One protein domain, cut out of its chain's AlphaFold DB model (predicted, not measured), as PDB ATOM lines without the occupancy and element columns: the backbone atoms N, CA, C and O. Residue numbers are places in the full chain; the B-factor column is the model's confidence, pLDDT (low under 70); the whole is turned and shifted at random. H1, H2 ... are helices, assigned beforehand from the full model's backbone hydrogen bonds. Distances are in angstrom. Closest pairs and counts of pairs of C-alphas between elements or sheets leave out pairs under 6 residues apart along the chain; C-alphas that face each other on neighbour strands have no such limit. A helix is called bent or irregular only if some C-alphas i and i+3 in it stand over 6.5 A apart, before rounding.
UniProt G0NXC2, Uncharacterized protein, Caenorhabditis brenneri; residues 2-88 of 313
ATOM      1  N   TYR A   2      57.797  28.302  38.105       86.88
ATOM      2  CA  TYR A   2      56.556  29.088  38.285       86.88
ATOM      3  C   TYR A   2      56.750  30.612  38.163       86.88
ATOM      4  O   TYR A   2      56.185  31.241  37.275       86.88
ATOM      5  N   PHE A   3      57.616  31.204  38.992       88.88
ATOM      6  CA  PHE A   3      57.854  32.655  38.975       88.88
ATOM      7  C   PHE A   3      58.455  33.160  37.659       88.88
ATOM      8  O   PHE A   3      58.194  34.289  37.257       88.88
ATOM      9  N   LEU A   4      59.208  32.307  36.958       89.19
ATOM     10  CA  LEU A   4      59.700  32.617  35.618       89.19
ATOM     11  C   LEU A   4      58.537  32.710  34.622       89.19
ATOM     12  O   LEU A   4      58.498  33.647  33.837       89.19
ATOM     13  N   ALA A   5      57.569  31.791  34.682       88.12
ATOM     14  CA  ALA A   5      56.368  31.866  33.852       88.12
ATOM     15  C   ALA A   5      55.563  33.140  34.146       88.12
ATOM     16  O   ALA A   5      55.189  33.840  33.212       88.12
ATOM     17  N   VAL A   6      55.377  33.496  35.425       92.19
ATOM     18  CA  VAL A   6      54.724  34.760  35.819       92.19
ATOM     19  C   VAL A   6      55.445  35.956  35.198       92.19
ATOM     20  O   VAL A   6      54.806  36.781  34.552       92.19
ATOM     21  N   PHE A   7      56.772  36.024  35.329       91.62
ATOM     22  CA  PHE A   7      57.580  37.098  34.752       91.62
ATOM     23  C   PHE A   7      57.436  37.185  33.225       91.62
ATOM     24  O   PHE A   7      57.182  38.262  32.689       91.62
ATOM     25  N   LEU A   8      57.535  36.055  32.519       91.50
ATOM     26  CA  LEU A   8      57.389  36.015  31.061       91.50
ATOM     27  C   LEU A   8      55.989  36.448  30.606       91.50
ATOM     28  O   LEU A   8      55.870  37.153  29.607       91.50
ATOM     29  N   ILE A   9      54.939  36.077  31.346       91.56
ATOM     30  CA  ILE A   9      53.567  36.508  31.048       91.56
ATOM     31  C   ILE A   9      53.423  38.018  31.276       91.56
ATOM     32  O   ILE A   9      52.820  38.680  30.441       91.56
ATOM     33  N   VAL A  10      54.019  38.595  32.331       93.56
ATOM     34  CA  VAL A  10      54.017  40.060  32.543       93.56
ATOM     35  C   VAL A  10      54.636  40.778  31.351       93.56
ATOM     36  O   VAL A  10      54.044  41.726  30.836       93.56
ATOM     37  N   VAL A  11      55.803  40.313  30.900       90.56
ATOM     38  CA  VAL A  11      56.489  40.876  29.734       90.56
ATOM     39  C   VAL A  11      55.608  40.752  28.488       90.56
ATOM     40  O   VAL A  11      55.400  41.738  27.789       90.56
ATOM     41  N   MET A  12      55.021  39.578  28.241       91.25
ATOM     42  CA  MET A  12      54.125  39.358  27.103       91.25
ATOM     43  C   MET A  12      52.890  40.271  27.142       91.25
ATOM     44  O   MET A  12      52.544  40.861  26.121       91.25
ATOM     45  N   VAL A  13      52.262  40.451  28.308       90.69
ATOM     46  CA  VAL A  13      51.099  41.335  28.470       90.69
ATOM     47  C   VAL A  13      51.440  42.772  28.090       90.69
ATOM     48  O   VAL A  13      50.719  43.368  27.298       90.69
ATOM     49  N   HIS A  14      52.547  43.319  28.590       88.69
ATOM     50  CA  HIS A  14      52.892  44.723  28.337       88.69
ATOM     51  C   HIS A  14      53.462  44.969  26.934       88.69
ATOM     52  O   HIS A  14      53.454  46.105  26.467       88.69
ATOM     53  N   LEU A  15      53.953  43.928  26.251       87.25
ATOM     54  CA  LEU A  15      54.442  44.038  24.874       87.25
ATOM     55  C   LEU A  15      53.354  43.794  23.821       87.25
ATOM     56  O   LEU A  15      53.444  44.346  22.728       87.25
ATOM     57  N   CYS A  16      52.367  42.938  24.106       85.88
ATOM     58  CA  CYS A  16      51.413  42.461  23.100       85.88
ATOM     59  C   CYS A  16      49.963  42.896  23.342       85.88
ATOM     60  O   CYS A  16      49.192  42.974  22.384       85.88
ATOM     61  N   LEU A  17      49.547  43.130  24.591       86.12
ATOM     62  CA  LEU A  17      48.170  43.520  24.905       86.12
ATOM     63  C   LEU A  17      48.074  45.042  25.019       86.12
ATOM     64  O   LEU A  17      48.985  45.693  25.518       86.12
ATOM     65  N   GLY A  18      46.944  45.595  24.578       83.12
ATOM     66  CA  GLY A  18      46.685  47.028  24.679       83.12
ATOM     67  C   GLY A  18      46.488  47.483  26.125       83.12
ATOM     68  O   GLY A  18      46.005  46.718  26.964       83.12
ATOM     69  N   ASP A  19      46.805  48.751  26.377       83.81
ATOM     70  CA  ASP A  19      46.881  49.360  27.712       83.81
ATOM     71  C   ASP A  19      45.593  49.185  28.540       83.81
ATOM     72  O   ASP A  19      45.646  48.979  29.751       83.81
ATOM     73  N   PHE A  20      44.427  49.153  27.883       83.88
ATOM     74  CA  PHE A  20      43.125  48.891  28.513       83.88
ATOM     75  C   PHE A  20      43.062  47.553  29.280       83.88
ATOM     76  O   PHE A  20      42.336  47.430  30.263       83.88
ATOM     77  N   LEU A  21      43.819  46.537  28.852       83.88
ATOM     78  CA  LEU A  21      43.833  45.214  29.486       83.88
ATOM     79  C   LEU A  21      44.860  45.102  30.620       83.88
ATOM     80  O   LEU A  21      44.836  44.117  31.370       83.88
ATOM     81  N   TRP A  22      45.761  46.077  30.762       88.12
ATOM     82  CA  TRP A  22      46.840  46.028  31.748       88.12
ATOM     83  C   TRP A  22      46.344  46.064  33.192       88.12
ATOM     84  O   TRP A  22      46.818  45.231  33.963       88.12
ATOM     85  N   PRO A  23      45.379  46.916  33.601       89.75
ATOM     86  CA  PRO A  23      44.944  46.970  34.997       89.75
ATOM     87  C   PRO A  23      44.469  45.612  35.525       89.75
ATOM     88  O   PRO A  23      44.888  45.173  36.599       89.75
ATOM     89  N   ASN A  24      43.662  44.897  34.732       89.38
ATOM     90  CA  ASN A  24      43.191  43.563  35.094       89.38
ATOM     91  C   ASN A  24      44.344  42.547  35.144       89.38
ATOM     92  O   ASN A  24      44.519  41.848  36.142       89.38
ATOM     93  N   ASN A  25      45.173  42.489  34.098       91.81
ATOM     94  CA  ASN A  25      46.287  41.540  34.048       91.81
ATOM     95  C   ASN A  25      47.332  41.807  35.149       91.81
ATOM     96  O   ASN A  25      47.884  40.859  35.701       91.81
ATOM     97  N   ASN A  26      47.550  43.063  35.542       93.50
ATOM     98  CA  ASN A  26      48.455  43.439  36.630       93.50
ATOM     99  C   ASN A  26      47.923  42.992  37.993       93.50
ATOM    100  O   ASN A  26      48.683  42.448  38.797       93.50
ATOM    101  N   ARG A  27      46.610  43.124  38.230       93.50
ATOM    102  CA  ARG A  27      45.959  42.588  39.437       93.50
ATOM    103  C   ARG A  27      46.149  41.071  39.548       93.50
ATOM    104  O   ARG A  27      46.539  40.569  40.602       93.50
ATOM    105  N   TYR A  28      45.942  40.345  38.450       94.06
ATOM    106  CA  TYR A  28      46.133  38.892  38.408       94.06
ATOM    107  C   TYR A  28      47.604  38.454  38.451       94.06
ATOM    108  O   TYR A  28      47.920  37.403  39.016       94.06
ATOM    109  N   SER A  29      48.515  39.252  37.899       94.50
ATOM    110  CA  SER A  29      49.955  39.039  38.025       94.50
ATOM    111  C   SER A  29      50.393  39.111  39.485       94.50
ATOM    112  O   SER A  29      51.047  38.193  39.983       94.50
ATOM    113  N   LEU A  30      49.948  40.143  40.207       94.88
ATOM    114  CA  LEU A  30      50.233  40.287  41.630       94.88
ATOM    115  C   LEU A  30      49.671  39.107  42.433       94.88
ATOM    116  O   LEU A  30      50.377  38.523  43.252       94.88
ATOM    117  N   ALA A  31      48.432  38.695  42.148       94.31
ATOM    118  CA  ALA A  31      47.850  37.510  42.774       94.31
ATOM    119  C   ALA A  31      48.642  36.227  42.457       94.31
ATOM    120  O   ALA A  31      48.731  35.338  43.302       94.31
ATOM    121  N   SER A  32      49.260  36.133  41.276       93.50
ATOM    122  CA  SER A  32      50.124  35.007  40.890       93.50
ATOM    123  C   SER A  32      51.424  34.996  41.686       93.50
ATOM    124  O   SER A  32      51.832  33.945  42.166       93.50
ATOM    125  N   LEU A  33      52.047  36.155  41.914       93.31
ATOM    126  CA  LEU A  33      53.258  36.254  42.740       93.31
ATOM    127  C   LEU A  33      53.045  35.724  44.164       93.31
ATOM    128  O   LEU A  33      53.943  35.105  44.728       93.31
ATOM    129  N   PHE A  34      51.848  35.907  44.721       93.00
ATOM    130  CA  PHE A  34      51.497  35.399  46.049       93.00
ATOM    131  C   PHE A  34      50.824  34.021  46.041       93.00
ATOM    132  O   PHE A  34      50.413  33.553  47.098       93.00
ATOM    133  N   LEU A  35      50.721  33.348  44.886       91.88
ATOM    134  CA  LEU A  35      50.030  32.059  44.741       91.88
ATOM    135  C   LEU A  35      48.558  32.109  45.194       91.88
ATOM    136  O   LEU A  35      48.057  31.139  45.753       91.88
ATOM    137  N   VAL A  36      47.852  33.219  44.961       94.06
ATOM    138  CA  VAL A  36      46.450  33.443  45.381       94.06
ATOM    139  C   VAL A  36      45.515  33.804  44.221       94.06
ATOM    140  O   VAL A  36      44.418  34.321  44.433       94.06
ATOM    141  N   THR A  37      45.896  33.511  42.976       93.19
ATOM    142  CA  THR A  37      45.032  33.738  41.799       93.19
ATOM    143  C   THR A  37      43.692  33.033  41.892       93.19
ATOM    144  O   THR A  37      42.687  33.580  41.457       93.19
ATOM    145  N   ASN A  38      43.644  31.845  42.492       92.44
ATOM    146  CA  ASN A  38      42.392  31.130  42.711       92.44
ATOM    147  C   ASN A  38      41.428  31.915  43.613       92.44
ATOM    148  O   ASN A  38      40.229  31.907  43.357       92.44
ATOM    149  N   GLN A  39      41.942  32.631  44.618       92.25
ATOM    150  CA  GLN A  39      41.124  33.476  45.486       92.25
ATOM    151  C   GLN A  39      40.625  34.724  44.757       92.25
ATOM    152  O   GLN A  39      39.471  35.111  44.930       92.25
ATOM    153  N   LEU A  40      41.467  35.321  43.910       92.75
ATOM    154  CA  LEU A  40      41.054  36.441  43.070       92.75
ATOM    155  C   LEU A  40      39.962  36.021  42.075       92.75
ATOM    156  O   LEU A  40      38.971  36.723  41.933       92.75
ATOM    157  N   ILE A  41      40.081  34.836  41.462       91.56
ATOM    158  CA  ILE A  41      39.031  34.287  40.591       91.56
ATOM    159  C   ILE A  41      37.732  34.068  41.354       91.56
ATOM    160  O   ILE A  41      36.678  34.400  40.833       91.56
ATOM    161  N   ILE A  42      37.784  33.526  42.573       90.56
ATOM    162  CA  ILE A  42      36.582  33.353  43.400       90.56
ATOM    163  C   ILE A  42      35.892  34.696  43.637       90.56
ATOM    164  O   ILE A  42      34.674  34.790  43.495       90.56
ATOM    165  N   HIS A  43      36.670  35.716  43.999       90.38
ATOM    166  CA  HIS A  43      36.161  37.059  44.236       90.38
ATOM    167  C   HIS A  43      35.516  37.642  42.971       90.38
ATOM    168  O   HIS A  43      34.370  38.080  43.006       90.38
ATOM    169  N   ASP A  44      36.217  37.571  41.842       90.50
ATOM    170  CA  ASP A  44      35.758  38.153  40.583       90.50
ATOM    171  C   ASP A  44      34.584  37.373  39.970       90.50
ATOM    172  O   ASP A  44      33.721  37.970  39.342       90.50
ATOM    173  N   GLN A  45      34.482  36.059  40.200       88.31
ATOM    174  CA  GLN A  45      33.324  35.245  39.799       88.31
ATOM    175  C   GLN A  45      32.075  35.492  40.650       88.31
ATOM    176  O   GLN A  45      30.974  35.157  40.212       88.31
ATOM    177  N   ALA A  46      32.233  35.997  41.874       86.06
ATOM    178  CA  ALA A  46      31.111  36.328  42.747       86.06
ATOM    179  C   ALA A  46      30.513  37.708  42.428       86.06
ATOM    180  O   ALA A  46      29.374  37.980  42.806       86.06
ATOM    181  N   ASP A  47      31.267  38.566  41.739       87.31
ATOM    182  CA  ASP A  47      30.844  39.903  41.351       87.31
ATOM    183  C   ASP A  47      30.352  39.921  39.899       87.31
ATOM    184  O   ASP A  47      31.091  39.625  38.963       87.31
ATOM    185  N   TYR A  48      29.098  40.335  39.713       82.94
ATOM    186  CA  TYR A  48      28.446  40.441  38.410       82.94
ATOM    187  C   TYR A  48      29.278  41.226  37.385       82.94
ATOM    188  O   TYR A  48      29.350  40.842  36.217       82.94
ATOM    189  N   PHE A  49      29.932  42.311  37.811       85.31
ATOM    190  CA  PHE A  49      30.714  43.143  36.898       85.31
ATOM    191  C   PHE A  49      32.090  42.570  36.600       85.31
ATOM    192  O   PHE A  49      32.634  42.864  35.550       85.31
ATOM    193  N   ASN A  50      32.666  41.767  37.488       85.69
ATOM    194  CA  ASN A  50      33.997  41.204  37.278       85.69
ATOM    195  C   ASN A  50      33.948  39.764  36.738       85.69
ATOM    196  O   ASN A  50      34.975  39.254  36.288       85.69
ATOM    197  N   GLU A  51      32.771  39.130  36.677       86.38
ATOM    198  CA  GLU A  51      32.625  37.741  36.223       86.38
ATOM    199  C   GLU A  51      33.186  37.539  34.805       86.38
ATOM    200  O   GLU A  51      33.844  36.532  34.530       86.38
ATOM    201  N   PHE A  52      33.018  38.522  33.910       84.69
ATOM    202  CA  PHE A  52      33.544  38.442  32.543       84.69
ATOM    203  C   PHE A  52      35.080  38.446  32.478       84.69
ATOM    204  O   PHE A  52      35.643  37.907  31.525       84.69
ATOM    205  N   LEU A  53      35.766  39.015  33.477       81.69
ATOM    206  CA  LEU A  53      37.232  39.029  33.586       81.69
ATOM    207  C   LEU A  53      37.786  37.694  34.098       81.69
ATOM    208  O   LEU A  53      38.947  37.370  33.844       81.69
ATOM    209  N   ALA A  54      36.953  36.922  34.799       82.94
ATOM    210  CA  ALA A  54      37.271  35.601  35.330       82.94
ATOM    211  C   ALA A  54      36.733  34.448  34.458       82.94
ATOM    212  O   ALA A  54      36.911  33.272  34.792       82.94
ATOM    213  N   ALA A  55      36.072  34.764  33.340       82.69
ATOM    214  CA  ALA A  55      35.588  33.791  32.370       82.69
ATOM    215  C   ALA A  55      36.734  33.224  31.513       82.69
ATOM    216  O   ALA A  55      37.704  33.914  31.209       82.69
ATOM    217  N   THR A  56      36.598  31.983  31.037       76.50
ATOM    218  CA  THR A  56      37.592  31.331  30.157       76.50
ATOM    219  C   THR A  56      37.781  32.052  28.817       76.50
ATOM    220  O   THR A  56      38.812  31.900  28.177       76.50
ATOM    221  N   SER A  57      36.795  32.841  28.385       74.94
ATOM    222  CA  SER A  57      36.871  33.685  27.187       74.94
ATOM    223  C   SER A  57      37.549  35.040  27.429       74.94
ATOM    224  O   SER A  57      37.661  35.829  26.493       74.94
ATOM    225  N   SER A  58      37.960  35.343  28.664       82.25
ATOM    226  CA  SER A  58      38.618  36.606  29.003       82.25
ATOM    227  C   SER A  58      40.048  36.671  28.461       82.25
ATOM    228  O   SER A  58      40.773  35.676  28.417       82.25
ATOM    229  N   ILE A  59      40.485  37.873  28.075       81.50
ATOM    230  CA  ILE A  59      41.859  38.131  27.623       81.50
ATOM    231  C   ILE A  59      42.737  38.409  28.856       81.50
ATOM    232  O   ILE A  59      43.153  39.538  29.125       81.50
ATOM    233  N   ASN A  60      42.963  37.360  29.647       86.75
ATOM    234  CA  ASN A  60      43.762  37.403  30.868       86.75
ATOM    235  C   ASN A  60      44.856  36.327  30.828       86.75
ATOM    236  O   ASN A  60      44.583  35.134  30.970       86.75
ATOM    237  N   GLY A  61      46.111  36.756  30.662       85.50
ATOM    238  CA  GLY A  61      47.264  35.860  30.523       85.50
ATOM    239  C   GLY A  61      47.568  35.034  31.776       85.50
ATOM    240  O   GLY A  61      48.230  34.002  31.694       85.50
ATOM    241  N   PHE A  62      47.054  35.451  32.934       91.31
ATOM    242  CA  PHE A  62      47.274  34.796  34.223       91.31
ATOM    243  C   PHE A  62      46.099  33.911  34.647       91.31
ATOM    244  O   PHE A  62      46.194  33.252  35.683       91.31
ATOM    245  N   LEU A  63      45.003  33.866  33.871       87.19
ATOM    246  CA  LEU A  63      43.791  33.139  34.252       87.19
ATOM    247  C   LEU A  63      44.131  31.689  34.602       87.19
ATOM    248  O   LEU A  63      43.862  31.242  35.707       87.19
ATOM    249  N   HIS A  64      44.834  30.979  33.723       86.62
ATOM    250  CA  HIS A  64      45.164  29.564  33.913       86.62
ATOM    251  C   HIS A  64      46.178  29.268  35.031       86.62
ATOM    252  O   HIS A  64      46.410  28.101  35.336       86.62
ATOM    253  N   LEU A  65      46.752  30.279  35.689       90.12
ATOM    254  CA  LEU A  65      47.640  30.063  36.835       90.12
ATOM    255  C   LEU A  65      46.886  29.758  38.132       90.12
ATOM    256  O   LEU A  65      47.525  29.431  39.135       90.12
ATOM    257  N   TRP A  66      45.551  29.832  38.139       90.12
ATOM    258  CA  TRP A  66      44.741  29.464  39.303       90.12
ATOM    259  C   TRP A  66      44.935  28.007  39.715       90.12
ATOM    260  O   TRP A  66      45.086  27.724  40.904       90.12
ATOM    261  N   SER A  67      44.985  27.088  38.746       87.94
ATOM    262  CA  SER A  67      45.131  25.654  39.011       87.94
ATOM    263  C   SER A  67      46.516  25.353  39.570       87.94
ATOM    264  O   SER A  67      46.644  24.639  40.561       87.94
ATOM    265  N   LEU A  68      47.535  25.992  38.999       86.50
ATOM    266  CA  LEU A  68      48.915  25.864  39.446       86.50
ATOM    267  C   LEU A  68      49.132  26.485  40.834       86.50
ATOM    268  O   LEU A  68      49.868  25.947  41.653       86.50
ATOM    269  N   SER A  69      48.451  27.589  41.145       90.06
ATOM    270  CA  SER A  69      48.523  28.211  42.476       90.06
ATOM    271  C   SER A  69      47.878  27.326  43.541       90.06
ATOM    272  O   SER A  69      48.458  27.116  44.602       90.06
ATOM    273  N   VAL A  70      46.723  26.729  43.233       89.44
ATOM    274  CA  VAL A  70      46.073  25.709  44.073       89.44
ATOM    275  C   VAL A  70      46.997  24.520  44.332       89.44
ATOM    276  O   VAL A  70      47.050  24.020  45.455       89.44
ATOM    277  N   GLU A  71      47.704  24.050  43.308       87.50
ATOM    278  CA  GLU A  71      48.643  22.932  43.410       87.50
ATOM    279  C   GLU A  71      49.824  23.272  44.333       87.50
ATOM    280  O   GLU A  71      50.148  22.510  45.245       87.50
ATOM    281  N   MET A  72      50.404  24.466  44.190       88.06
ATOM    282  CA  MET A  72      51.473  24.930  45.079       88.06
ATOM    283  C   MET A  72      50.994  25.104  46.527       88.06
ATOM    284  O   MET A  72      51.706  24.719  47.456       88.06
ATOM    285  N   GLN A  73      49.782  25.633  46.740       90.19
ATOM    286  CA  GLN A  73      49.180  25.703  48.077       90.19
ATOM    287  C   GLN A  73      49.019  24.300  48.675       90.19
ATOM    288  O   GLN A  73      49.358  24.079  49.836       90.19
ATOM    289  N   PHE A  74      48.538  23.339  47.884       88.56
ATOM    290  CA  PHE A  74      48.392  21.954  48.318       88.56
ATOM    291  C   PHE A  74      49.728  21.377  48.804       88.56
ATOM    292  O   PHE A  74      49.793  20.876  49.926       88.56
ATOM    293  N   TYR A  75      50.804  21.515  48.021       87.75
ATOM    294  CA  TYR A  75      52.129  21.018  48.408       87.75
ATOM    295  C   TYR A  75      52.709  21.693  49.650       87.75
ATOM    296  O   TYR A  75      53.518  21.082  50.343       87.75
ATOM    297  N   LEU A  76      52.283  22.916  49.960       88.12
ATOM    298  CA  LEU A  76      52.686  23.606  51.178       88.12
ATOM    299  C   LEU A  76      51.895  23.125  52.404       88.12
ATOM    300  O   LEU A  76      52.483  22.779  53.427       88.12
ATOM    301  N   PHE A  77      50.563  23.097  52.319       88.19
ATOM    302  CA  PHE A  77      49.700  22.852  53.480       88.19
ATOM    303  C   PHE A  77      49.592  21.376  53.860       88.19
ATOM    304  O   PHE A  77      49.532  21.052  55.047       88.19
ATOM    305  N   VAL A  78      49.584  20.464  52.888       88.75
ATOM    306  CA  VAL A  78      49.434  19.027  53.155       88.75
ATOM    307  C   VAL A  78      50.529  18.463  54.064       88.75
ATOM    308  O   VAL A  78      50.175  17.796  55.042       88.75
ATOM    309  N   PRO A  79      51.830  18.725  53.825       86.75
ATOM    310  CA  PRO A  79      52.883  18.269  54.727       86.75
ATOM    311  C   PRO A  79      52.707  18.806  56.148       86.75
ATOM    312  O   PRO A  79      52.868  18.055  57.105       86.75
ATOM    313  N   ILE A  80      52.309  20.073  56.297       88.81
ATOM    314  CA  ILE A  80      52.069  20.699  57.605       88.81
ATOM    315  C   ILE A  80      50.940  19.976  58.347       88.81
ATOM    316  O   ILE A  80      51.099  19.628  59.516       88.81
ATOM    317  N   ILE A  81      49.823  19.690  57.668       88.12
ATOM    318  CA  ILE A  81      48.700  18.934  58.242       88.12
ATOM    319  C   ILE A  81      49.153  17.525  58.642       88.12
ATOM    320  O   ILE A  81      48.841  17.065  59.741       88.12
ATOM    321  N   PHE A  82      49.918  16.850  57.781       86.56
ATOM    322  CA  PHE A  82      50.429  15.511  58.061       86.56
ATOM    323  C   PHE A  82      51.329  15.489  59.299       86.56
ATOM    324  O   PHE A  82      51.092  14.689  60.204       86.56
ATOM    325  N   PHE A  83      52.314  16.387  59.384       87.88
ATOM    326  CA  PHE A  83      53.171  16.514  60.565       87.88
ATOM    327  C   PHE A  83      52.369  16.906  61.812       87.88
ATOM    328  O   PHE A  83      52.613  16.355  62.884       87.88
ATOM    329  N   GLY A  84      51.356  17.765  61.667       88.31
ATOM    330  CA  GLY A  84      50.415  18.111  62.732       88.31
ATOM    331  C   GLY A  84      49.711  16.887  63.329       88.31
ATOM    332  O   GLY A  84      49.650  16.725  64.546       88.31
ATOM    333  N   ILE A  85      49.243  15.970  62.479       88.19
ATOM    334  CA  ILE A  85      48.600  14.716  62.906       88.19
ATOM    335  C   ILE A  85      49.599  13.781  63.610       88.19
ATOM    336  O   ILE A  85      49.210  13.022  64.501       88.19
ATOM    337  N   GLN A  86      50.893  13.831  63.267       85.44
ATOM    338  CA  GLN A  86      51.905  12.978  63.904       85.44
ATOM    339  C   GLN A  86      52.144  13.297  65.386       85.44
ATOM    340  O   GLN A  86      52.603  12.411  66.106       85.44
ATOM    341  N   PHE A  87      51.781  14.490  65.873       88.62
ATOM    342  CA  PHE A  87      51.849  14.814  67.306       88.62
ATOM    343  C   PHE A  87      50.885  13.982  68.165       88.62
ATOM    344  O   PHE A  87      51.091  13.838  69.372       88.62
ATOM    345  N   LEU A  88      49.845  13.399  67.563       88.50
ATOM    346  CA  LEU A  88      48.943  12.484  68.253       88.50
ATOM    347  C   LEU A  88      49.686  11.169  68.533       88.50
ATOM    348  O   LEU A  88      50.168  10.509  67.618       88.50
TER     349      LEU A  88
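Overview. This is residues 2 to 88 of the 313 residues of an uncharacterized protein of Caenorhabditis brenneri (UniProt G0NXC2). A long helix, H4, starts inside a small body of three other helices and sticks out of it as an arm, with residues 74 to 88 standing free. In the body H1 and H2 lie side by side as a helical hairpin, H3 turns off steeply from the end of H2, and a long loop, residues 47 to 64, leads from H3 back to the start of H4. The printed part has 87 residues with four named helices, in the order H1, H2, H3, H4, and no named strand; the class is all helix. The whole is loose, with a radius of gyration of the C-alphas of 15.4 A, and flat, spanning 55 by 31 by 16 A.

Along the chain. H4, residues 65 to 86, is 32.3 A long, from C-alpha 65 at (47.640, 30.063, 36.835) to C-alpha 86 at (51.905, 12.978, 63.904). It is neither bent nor irregular, but only just: C-alphas 76 and 79 are 6.4 A apart. H2, residues 19 to 33, is 20.9 A long and irregular, with C-alphas 20 and 23 at 7.0 A. H1, residues 2 to 16, begins at C-alpha 2 (56.556, 29.088, 38.285) and is also 20.9 A long. H3, residues 37 to 46, measures 14.2 A.

Arrangement. H4 touches H3 with residues 65 to 70 alone; the closest C-alphas, of Trp 66 and Asn 38, are 4.5 A apart. The two run opposite ways at a steep tilt of 67 degrees, only just short of about perpendicular. H4 and H2 only just touch, with 3 pairs of C-alphas within 8 A, the closest those of Leu 65 and Ser 32 at 6.9 A; they run the same way at a shallow tilt of 16 degrees. H2 is the hub, touching the three other helices. With residues 28 to 31 alone it touches H3, opposite ways at a steep tilt of 55 degrees, closest at the C-alphas of Ala 31 and Thr 37, 4.8 A. H1 and H2 touch and form a helical hairpin, opposite ways at a shallow tilt of 5 degrees; their closest C-alphas, of Val 6 and Ser 29, are 6.8 A apart. H1 and H4 are near each other, while H1 and H3 are apart. Every O i to N i+4 pair is within hydrogen-bond range in H1 and H3, against 9 of 11 in H2 and 16 of 18 in H4.

Size, cuts and confidence. The two C-alphas farthest apart, of Gly 18 and Leu 88, are 55.7 A from each other. Without residues 74 to 88 the body spans 30 by 29 by 17 A. The links H1 to H2 and H2 to H3 are tight, and H3 to H4 is a long link of 18 residues. The printed part has no cut, its mean pLDDT is 88.5, and no printed residue is under 70.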